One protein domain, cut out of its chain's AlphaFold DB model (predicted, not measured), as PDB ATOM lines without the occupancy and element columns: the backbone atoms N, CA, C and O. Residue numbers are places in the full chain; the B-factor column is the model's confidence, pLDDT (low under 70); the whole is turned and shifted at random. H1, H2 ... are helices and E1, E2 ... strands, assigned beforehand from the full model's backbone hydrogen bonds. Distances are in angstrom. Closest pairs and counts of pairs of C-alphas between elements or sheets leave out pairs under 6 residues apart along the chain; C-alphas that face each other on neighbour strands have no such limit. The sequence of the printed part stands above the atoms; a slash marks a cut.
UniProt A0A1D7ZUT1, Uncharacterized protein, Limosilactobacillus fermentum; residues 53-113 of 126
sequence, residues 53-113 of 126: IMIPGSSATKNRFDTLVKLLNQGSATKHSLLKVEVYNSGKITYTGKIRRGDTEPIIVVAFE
ATOM      1  N   ILE A  53     -23.390  -5.340   3.025       88.94
ATOM      2  CA  ILE A  53     -23.014  -6.653   3.566       88.94
ATOM      3  C   ILE A  53     -23.985  -7.711   3.038       88.94
ATOM      4  O   ILE A  53     -25.190  -7.624   3.260       88.94
ATOM      5  N   MET A  54     -23.453  -8.723   2.357       89.12
ATOM      6  CA  MET A  54     -24.213  -9.852   1.825       89.12
ATOM      7  C   MET A  54     -23.817 -11.150   2.519       89.12
ATOM      8  O   MET A  54     -22.632 -11.459   2.663       89.12
ATOM      9  N   ILE A  55     -24.822 -11.937   2.896       87.31
ATOM     10  CA  ILE A  55     -24.655 -13.252   3.516       87.31
ATOM     11  C   ILE A  55     -25.333 -14.284   2.604       87.31
ATOM     12  O   ILE A  55     -26.523 -14.144   2.316       87.31
ATOM     13  N   PRO A  56     -24.600 -15.286   2.088       84.06
ATOM     14  CA  PRO A  56     -25.168 -16.305   1.224       84.06
ATOM     15  C   PRO A  56     -26.016 -17.273   2.050       84.06
ATOM     16  O   PRO A  56     -25.690 -17.567   3.199       84.06
ATOM     17  N   GLY A  57     -27.104 -17.766   1.456       79.25
ATOM     18  CA  GLY A  57     -27.971 -18.769   2.080       79.25
ATOM     19  C   GLY A  57     -27.291 -20.132   2.262       79.25
ATOM     20  O   GLY A  57     -26.147 -20.345   1.847       79.25
ATOM     21  N   SER A  58     -28.013 -21.079   2.861       67.69
ATOM     22  CA  SER A  58     -27.510 -22.435   3.099       67.69
ATOM     23  C   SER A  58     -27.111 -23.139   1.794       67.69
ATOM     24  O   SER A  58     -27.777 -23.007   0.767       67.69
ATOM     25  N   SER A  59     -26.003 -23.877   1.828       63.69
ATOM     26  CA  SER A  59     -25.404 -24.633   0.722       63.69
ATOM     27  C   SER A  59     -24.947 -23.793  -0.479       63.69
ATOM     28  O   SER A  59     -24.570 -24.337  -1.519       63.69
ATOM     29  N   ALA A  60     -24.917 -22.464  -0.363       62.09
ATOM     30  CA  ALA A  60     -24.430 -21.595  -1.423       62.09
ATOM     31  C   ALA A  60     -22.892 -21.592  -1.487       62.09
ATOM     32  O   ALA A  60     -22.199 -21.299  -0.514       62.09
ATOM     33  N   THR A  61     -22.332 -21.874  -2.667       66.31
ATOM     34  CA  THR A  61     -20.890 -21.718  -2.916       66.31
ATOM     35  C   THR A  61     -20.438 -20.282  -2.613       66.31
ATOM     36  O   THR A  61     -21.148 -19.324  -2.916       66.31
ATOM     37  N   LYS A  62     -19.203 -20.111  -2.141       65.88
ATOM     38  CA  LYS A  62     -18.588 -18.803  -1.829       65.88
ATOM     39  C   LYS A  62     -18.626 -17.784  -2.984       65.88
ATOM     40  O   LYS A  62     -18.557 -16.581  -2.760       65.88
ATOM     41  N   ASN A  63     -18.773 -18.265  -4.218       76.38
ATOM     42  CA  ASN A  63     -18.803 -17.462  -5.444       76.38
ATOM     43  C   ASN A  63     -20.221 -17.180  -5.974       76.38
ATOM     44  O   ASN A  63     -20.362 -16.637  -7.065       76.38
ATOM     45  N   ARG A  64     -21.293 -17.548  -5.252       72.31
ATOM     46  CA  ARG A  64     -22.674 -17.381  -5.752       72.31
ATOM     47  C   ARG A  64     -23.061 -15.925  -5.997       72.31
ATOM     48  O   ARG A  64     -23.858 -15.662  -6.891       72.31
ATOM     49  N   PHE A  65     -22.461 -14.989  -5.268       81.69
ATOM     50  CA  PHE A  65     -22.689 -13.562  -5.485       81.69
ATOM     51  C   PHE A  65     -21.771 -12.929  -6.526       81.69
ATOM     52  O   PHE A  65     -21.978 -11.767  -6.850       81.69
ATOM     53  N   ASP A  66     -20.803 -13.646  -7.101       82.69
ATOM     54  CA  ASP A  66     -19.844 -13.040  -8.036       82.69
ATOM     55  C   ASP A  66     -20.550 -12.454  -9.261       82.69
ATOM     56  O   ASP A  66     -20.254 -11.335  -9.678       82.69
ATOM     57  N   THR A  67     -21.540 -13.173  -9.792       83.62
ATOM     58  CA  THR A  67     -22.360 -12.702 -10.912       83.62
ATOM     59  C   THR A  67     -23.194 -11.481 -10.526       83.62
ATOM     60  O   THR A  67     -23.230 -10.514 -11.283       83.62
ATOM     61  N   LEU A  68     -23.810 -11.476  -9.339       83.50
ATOM     62  CA  LEU A  68     -24.598 -10.339  -8.853       83.50
ATOM     63  C   LEU A  68     -23.719  -9.100  -8.651       83.50
ATOM     64  O   LEU A  68     -24.047  -8.022  -9.132       83.50
ATOM     65  N   VAL A  69     -22.566  -9.263  -8.003       84.56
ATOM     66  CA  VAL A  69     -21.598  -8.182  -7.784       84.56
ATOM     67  C   VAL A  69     -21.068  -7.650  -9.110       84.56
ATOM     68  O   VAL A  69     -20.883  -6.444  -9.265       84.56
ATOM     69  N   LYS A  70     -20.839  -8.528 -10.091       84.94
ATOM     70  CA  LYS A  70     -20.443  -8.123 -11.439       84.94
ATOM     71  C   LYS A  70     -21.527  -7.280 -12.112       84.94
ATOM     72  O   LYS A  70     -21.183  -6.256 -12.688       84.94
ATOM     73  N   LEU A  71     -22.798  -7.671 -12.009       83.75
ATOM     74  CA  LEU A  71     -23.926  -6.914 -12.563       83.75
ATOM     75  C   LEU A  71     -24.102  -5.555 -11.871       83.75
ATOM     76  O   LEU A  71     -24.220  -4.539 -12.551       83.75
ATOM     77  N   LEU A  72     -24.027  -5.512 -10.536       82.56
ATOM     78  CA  LEU A  72     -24.079  -4.262  -9.764       82.56
ATOM     79  C   LEU A  72     -22.960  -3.296 -10.182       82.56
ATOM     80  O   LEU A  72     -23.204  -2.119 -10.416       82.56
ATOM     81  N   ASN A  73     -21.746  -3.813 -10.378       82.62
ATOM     82  CA  ASN A  73     -20.604  -3.021 -10.838       82.62
ATOM     83  C   ASN A  73     -20.653  -2.615 -12.319       82.62
ATOM     84  O   ASN A  73     -19.860  -1.771 -12.734       82.62
ATOM     85  N   GLN A  74     -21.508  -3.239 -13.131       82.06
ATOM     86  CA  GLN A  74     -21.713  -2.872 -14.537       82.06
ATOM     87  C   GLN A  74     -22.799  -1.802 -14.697       82.06
ATOM     88  O   GLN A  74     -22.690  -0.977 -15.599       82.06
ATOM     89  N   GLY A  75     -23.829  -1.825 -13.845       70.94
ATOM     90  CA  GLY A  75     -24.936  -0.864 -13.866       70.94
ATOM     91  C   GLY A  75     -24.713   0.397 -13.025       70.94
ATOM     92  O   GLY A  75     -25.444   1.369 -13.193       70.94
ATOM     93  N   SER A  76     -23.722   0.399 -12.130       70.69
ATOM     94  CA  SER A  76     -23.376   1.562 -11.310       70.69
ATOM     95  C   SER A  76     -22.376   2.478 -12.018       70.69
ATOM     96  O   SER A  76     -21.437   2.020 -12.673       70.69
ATOM     97  N   ALA A  77     -22.542   3.792 -11.847       68.62
ATOM     98  CA  ALA A  77     -21.571   4.789 -12.300       68.62
ATOM     99  C   ALA A  77     -20.214   4.651 -11.575       68.62
ATOM    100  O   ALA A  77     -19.183   5.091 -12.090       68.62
ATOM    101  N   THR A  78     -20.197   4.020 -10.396       72.38
ATOM    102  CA  THR A  78     -19.010   3.794  -9.565       72.38
ATOM    103  C   THR A  78     -18.760   2.295  -9.370       72.38
ATOM    104  O   THR A  78     -19.668   1.501  -9.147       72.38
ATOM    105  N   LYS A  79     -17.493   1.867  -9.469       80.31
ATOM    106  CA  LYS A  79     -17.120   0.459  -9.250       80.31
ATOM    107  C   LYS A  79     -16.889   0.182  -7.767       80.31
ATOM    108  O   LYS A  79     -15.811   0.483  -7.246       80.31
ATOM    109  N   HIS A  80     -17.826  -0.515  -7.148       85.56
ATOM    110  CA  HIS A  80     -17.741  -0.991  -5.773       85.56
ATOM    111  C   HIS A  80     -16.653  -2.063  -5.619       85.56
ATOM    112  O   HIS A  80     -16.472  -2.964  -6.449       85.56
ATOM    113  N   SER A  81     -15.863  -1.946  -4.559       89.19
ATOM    114  CA  SER A  81     -14.863  -2.934  -4.168       89.19
ATOM    115  C   SER A  81     -15.548  -4.163  -3.592       89.19
ATOM    116  O   SER A  81     -16.565  -4.040  -2.923       89.19
ATOM    117  N   LEU A  82     -14.972  -5.343  -3.817       88.94
ATOM    118  CA  LEU A  82     -15.470  -6.593  -3.252       88.94
ATOM    119  C   LEU A  82     -14.460  -7.140  -2.246       88.94
ATOM    120  O   LEU A  82     -13.302  -7.394  -2.596       88.94
ATOM    121  N   LEU A  83     -14.921  -7.352  -1.018       91.50
ATOM    122  CA  LEU A  83     -14.213  -8.112   0.003       91.50
ATOM    123  C   LEU A  83     -15.025  -9.362   0.337       91.50
ATOM    124  O   LEU A  83     -16.166  -9.269   0.776       91.50
ATOM    125  N   LYS A  84     -14.435 -10.534   0.137       91.69
ATOM    126  CA  LYS A  84     -14.986 -11.809   0.590       91.69
ATOM    127  C   LYS A  84     -14.343 -12.173   1.917       91.69
ATOM    128  O   LYS A  84     -13.119 -12.138   2.037       91.69
ATOM    129  N   VAL A  85     -15.168 -12.533   2.882       92.25
ATOM    130  CA  VAL A  85     -14.776 -13.014   4.201       92.25
ATOM    131  C   VAL A  85     -15.277 -14.442   4.317       92.25
ATOM    132  O   VAL A  85     -16.463 -14.689   4.112       92.25
ATOM    133  N   GLU A  86     -14.392 -15.378   4.626       90.19
ATOM    134  CA  GLU A  86     -14.760 -16.768   4.876       90.19
ATOM    135  C   GLU A  86     -14.514 -17.093   6.343       90.19
ATOM    136  O   GLU A  86     -13.395 -16.952   6.837       90.19
ATOM    137  N   VAL A  87     -15.564 -17.521   7.034       90.50
ATOM    138  CA  VAL A  87     -15.519 -17.908   8.442       90.50
ATOM    139  C   VAL A  87     -15.545 -19.430   8.523       90.50
ATOM    140  O   VAL A  87     -16.509 -20.067   8.101       90.50
ATOM    141  N   TYR A  88     -14.470 -20.008   9.045       88.44
ATOM    142  CA  TYR A  88     -14.302 -21.446   9.216       88.44
ATOM    143  C   TYR A  88     -14.854 -21.900  10.570       88.44
ATOM    144  O   TYR A  88     -14.879 -21.132  11.533       88.44
ATOM    145  N   ASN A  89     -15.209 -23.177  10.678       87.38
ATOM    146  CA  ASN A  89     -15.722 -23.783  11.913       87.38
ATOM    147  C   ASN A  89     -14.690 -23.764  13.050       87.38
ATOM    148  O   ASN A  89     -15.046 -23.742  14.222       87.38
ATOM    149  N   SER A  90     -13.402 -23.722  12.700       88.38
ATOM    150  CA  SER A  90     -12.294 -23.534  13.646       88.38
ATOM    151  C   SER A  90     -12.224 -22.124  14.251       88.38
ATOM    152  O   SER A  90     -11.341 -21.852  15.060       88.38
ATOM    153  N   GLY A  91     -13.091 -21.198  13.822       86.00
ATOM    154  CA  GLY A  91     -13.004 -19.774  14.144       86.00
ATOM    155  C   GLY A  91     -11.965 -19.019  13.307       86.00
ATOM    156  O   GLY A  91     -11.833 -17.803  13.439       86.00
ATOM    157  N   LYS A  92     -11.237 -19.709  12.417       93.50
ATOM    158  CA  LYS A  92     -10.338 -19.068  11.453       93.50
ATOM    159  C   LYS A  92     -11.151 -18.204  10.491       93.50
ATOM    160  O   LYS A  92     -12.204 -18.618  10.017       93.50
ATOM    161  N   ILE A  93     -10.628 -17.028  10.160       92.44
ATOM    162  CA  ILE A  93     -11.220 -16.129   9.169       92.44
ATOM    163  C   ILE A  93     -10.208 -15.918   8.045       92.44
ATOM    164  O   ILE A  93      -9.038 -15.638   8.311       92.44
ATOM    165  N   THR A  94     -10.636 -16.064   6.793       92.94
ATOM    166  CA  THR A  94      -9.828 -15.699   5.623       92.94
ATOM    167  C   THR A  94     -10.499 -14.590   4.833       92.94
ATOM    168  O   THR A  94     -11.717 -14.412   4.858       92.94
ATOM    169  N   TYR A  95      -9.675 -13.817   4.134       93.19
ATOM    170  CA  TYR A  95     -10.107 -12.664   3.363       93.19
ATOM    171  C   TYR A  95      -9.629 -12.821   1.927       93.19
ATOM    172  O   TYR A  95      -8.468 -13.150   1.689       93.19
ATOM    173  N   THR A  96     -10.514 -12.556   0.972       90.19
ATOM    174  CA  THR A  96     -10.182 -12.530  -0.454       90.19
ATOM    175  C   THR A  96     -10.715 -11.247  -1.079       90.19
ATOM    176  O   THR A  96     -11.863 -10.870  -0.863       90.19
ATOM    177  N   GLY A  97      -9.896 -10.576  -1.886       88.56
ATOM    178  CA  GLY A  97     -10.223  -9.260  -2.439       88.56
ATOM    179  C   GLY A  97      -9.681  -8.116  -1.582       88.56
ATOM    180  O   GLY A  97      -8.864  -8.321  -0.688       88.56
ATOM    181  N   LYS A  98     -10.071  -6.885  -1.914       88.06
ATOM    182  CA  LYS A  98      -9.580  -5.676  -1.241       88.06
ATOM    183  C   LYS A  98     -10.561  -4.526  -1.408       88.06
ATOM    184  O   LYS A  98     -11.134  -4.362  -2.482       88.06
ATOM    185  N   ILE A  99     -10.684  -3.706  -0.369       86.44
ATOM    186  CA  ILE A  99     -11.411  -2.437  -0.422       86.44
ATOM    187  C   ILE A  99     -10.458  -1.363  -0.948       86.44
ATOM    188  O   ILE A  99      -9.355  -1.189  -0.425       86.44
ATOM    189  N   ARG A 100     -10.846  -0.674  -2.022       86.00
ATOM    190  CA  ARG A 100     -10.061   0.432  -2.577       86.00
ATOM    191  C   ARG A 100     -10.144   1.638  -1.645       86.00
ATOM    192  O   ARG A 100     -11.196   1.952  -1.098       86.00
ATOM    193  N   ARG A 101      -9.029   2.348  -1.481       80.19
ATOM    194  CA  ARG A 101      -9.006   3.596  -0.711       80.19
ATOM    195  C   ARG A 101      -9.870   4.642  -1.419       80.19
ATOM    196  O   ARG A 101      -9.670   4.879  -2.606       80.19
ATOM    197  N   GLY A 102     -10.794   5.259  -0.685       78.25
ATOM    198  CA  GLY A 102     -11.744   6.234  -1.232       78.25
ATOM    199  C   GLY A 102     -13.016   5.619  -1.819       78.25
ATOM    200  O   GLY A 102     -13.866   6.364  -2.289       78.25
ATOM    201  N   ASP A 103     -13.167   4.293  -1.778       81.81
ATOM    202  CA  ASP A 103     -14.453   3.658  -2.050       81.81
ATOM    203  C   ASP A 103     -15.377   3.822  -0.842       81.81
ATOM    204  O   ASP A 103     -15.096   3.312   0.245       81.81
ATOM    205  N   THR A 104     -16.455   4.570  -1.042       84.25
ATOM    206  CA  THR A 104     -17.455   4.871  -0.023       84.25
ATOM    207  C   THR A 104     -18.533   3.797   0.074       84.25
ATOM    208  O   THR A 104     -19.229   3.744   1.077       84.25
ATOM    209  N   GLU A 105     -18.661   2.904  -0.905       87.50
ATOM    210  CA  GLU A 105     -19.741   1.912  -0.957       87.50
ATOM    211  C   GLU A 105     -19.193   0.515  -1.283       87.50
ATOM    212  O   GLU A 105     -19.529  -0.067  -2.319       87.50
ATOM    213  N   PRO A 106     -18.308  -0.054  -0.443       90.62
ATOM    214  CA  PRO A 106     -17.766  -1.376  -0.703       90.62
ATOM    215  C   PRO A 106     -18.809  -2.468  -0.448       90.62
ATOM    216  O   PRO A 106     -19.623  -2.397   0.475       90.62
ATOM    217  N   ILE A 107     -18.721  -3.538  -1.231       90.50
ATOM    218  CA  ILE A 107     -19.510  -4.752  -1.065       90.50
ATOM    219  C   ILE A 107     -18.687  -5.772  -0.275       90.50
ATOM    220  O   ILE A 107     -17.570  -6.133  -0.658       90.50
ATOM    221  N   ILE A 108     -19.256  -6.274   0.817       91.62
ATOM    222  CA  ILE A 108     -18.636  -7.277   1.678       91.62
ATOM    223  C   ILE A 108     -19.502  -8.533   1.656       91.62
ATOM    224  O   ILE A 108     -20.667  -8.496   2.036       91.62
ATOM    225  N   VAL A 109     -18.940  -9.657   1.220       90.56
ATOM    226  CA  VAL A 109     -19.616 -10.959   1.229       90.56
ATOM    227  C   VAL A 109     -19.050 -11.791   2.368       90.56
ATOM    228  O   VAL A 109     -17.850 -12.051   2.380       90.56
ATOM    229  N   VAL A 110     -19.893 -12.234   3.297       90.50
ATOM    230  CA  VAL A 110     -19.487 -13.078   4.431       90.50
ATOM    231  C   VAL A 110     -20.037 -14.483   4.231       90.50
ATOM    232  O   VAL A 110     -21.239 -14.685   4.336       90.50
ATOM    233  N   ALA A 111     -19.171 -15.448   3.931       87.19
ATOM    234  CA  ALA A 111     -19.519 -16.852   3.745       87.19
ATOM    235  C   ALA A 111     -19.024 -17.704   4.922       87.19
ATOM    236  O   ALA A 111     -17.951 -17.458   5.469       87.19
ATOM    237  N   PHE A 112     -19.781 -18.738   5.274       86.62
ATOM    238  CA  PHE A 112     -19.433 -19.677   6.340       86.62
ATOM    239  C   PHE A 112     -19.037 -21.026   5.738       86.62
ATOM    240  O   PHE A 112     -19.635 -21.462   4.752       86.62
ATOM    241  N   GLU A 113     -18.024 -21.676   6.314       83.12
ATOM    242  CA  GLU A 113     -17.594 -23.027   5.932       83.12
ATOM    243  C   GLU A 113     -18.728 -24.033   6.124       83.12
ATOM    244  O   GLU A 113     -19.049 -24.782   5.203       83.12
TER     245      GLU A 113
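Overview. This is residues 53 to 113 of the 126 residues of an uncharacterized protein of Limosilactobacillus fermentum (UniProt A0A1D7ZUT1). A small sheet of three strands side by side, E2, E1 and E3, makes the body, and a single helix, H1, only grazes it near the first residues of E1 and E3. The unnamed stretch of residues 53 to 65 starts beside E3, where residues 53 to 54 pair in parallel with residues 108 to 109, and then leads round to H1. The printed part has 61 residues, with one named helix and three named strands in the order H1, E1, E2, E3; the sheet order E2, E1, E3 is mixed. The class is mixed, helices and strands, though under half of the residues are in named elements. The whole is only just compact, close to loose, with a radius of gyration of the C-alphas of 12.2 A, and elongated, spanning 39 by 23 by 14 A.

Arrangement. The inner strand E1, residues 82 to 87, has the edge strand E3, residues 107 to 112, as its parallel neighbour at 19 degrees, with N 85 and O 109 within hydrogen-bond range at 2.8 A. The other edge strand, E2, residues 93 to 97, is antiparallel to E1 at 162 degrees and forms a hairpin with it; N 86 and O 94 are 2.9 A apart. E2 and E3 are apart. H1, residues 66 to 75, only grazes the sheet with its residues 66 to 73. The closest C-alphas of H1 and E3, those of Val 69 and Ile 107, are 7.8 A apart. In H1 every O i to N i+4 pair is within hydrogen-bond range.

Along the chain. E1 is 16.3 A long, E3 16.7 A, E2 13.5 A and H1 14.4 A. H1 begins at C-alpha 66 (-19.844, -13.040, -8.036), and E3 ends at C-alpha 112 (-19.433, -19.677, 6.340).

Size, cuts and confidence. The two C-alphas farthest apart, those of Ala 77 and Ser 90, are 39.5 A apart. The printed part has no cut. The link E1 to E2 is tight, and the links H1 to E1 and E2 to E3 are short. The mean pLDDT of the printed part is 83.6; residues 58 to 62 and residue 77 are under 70.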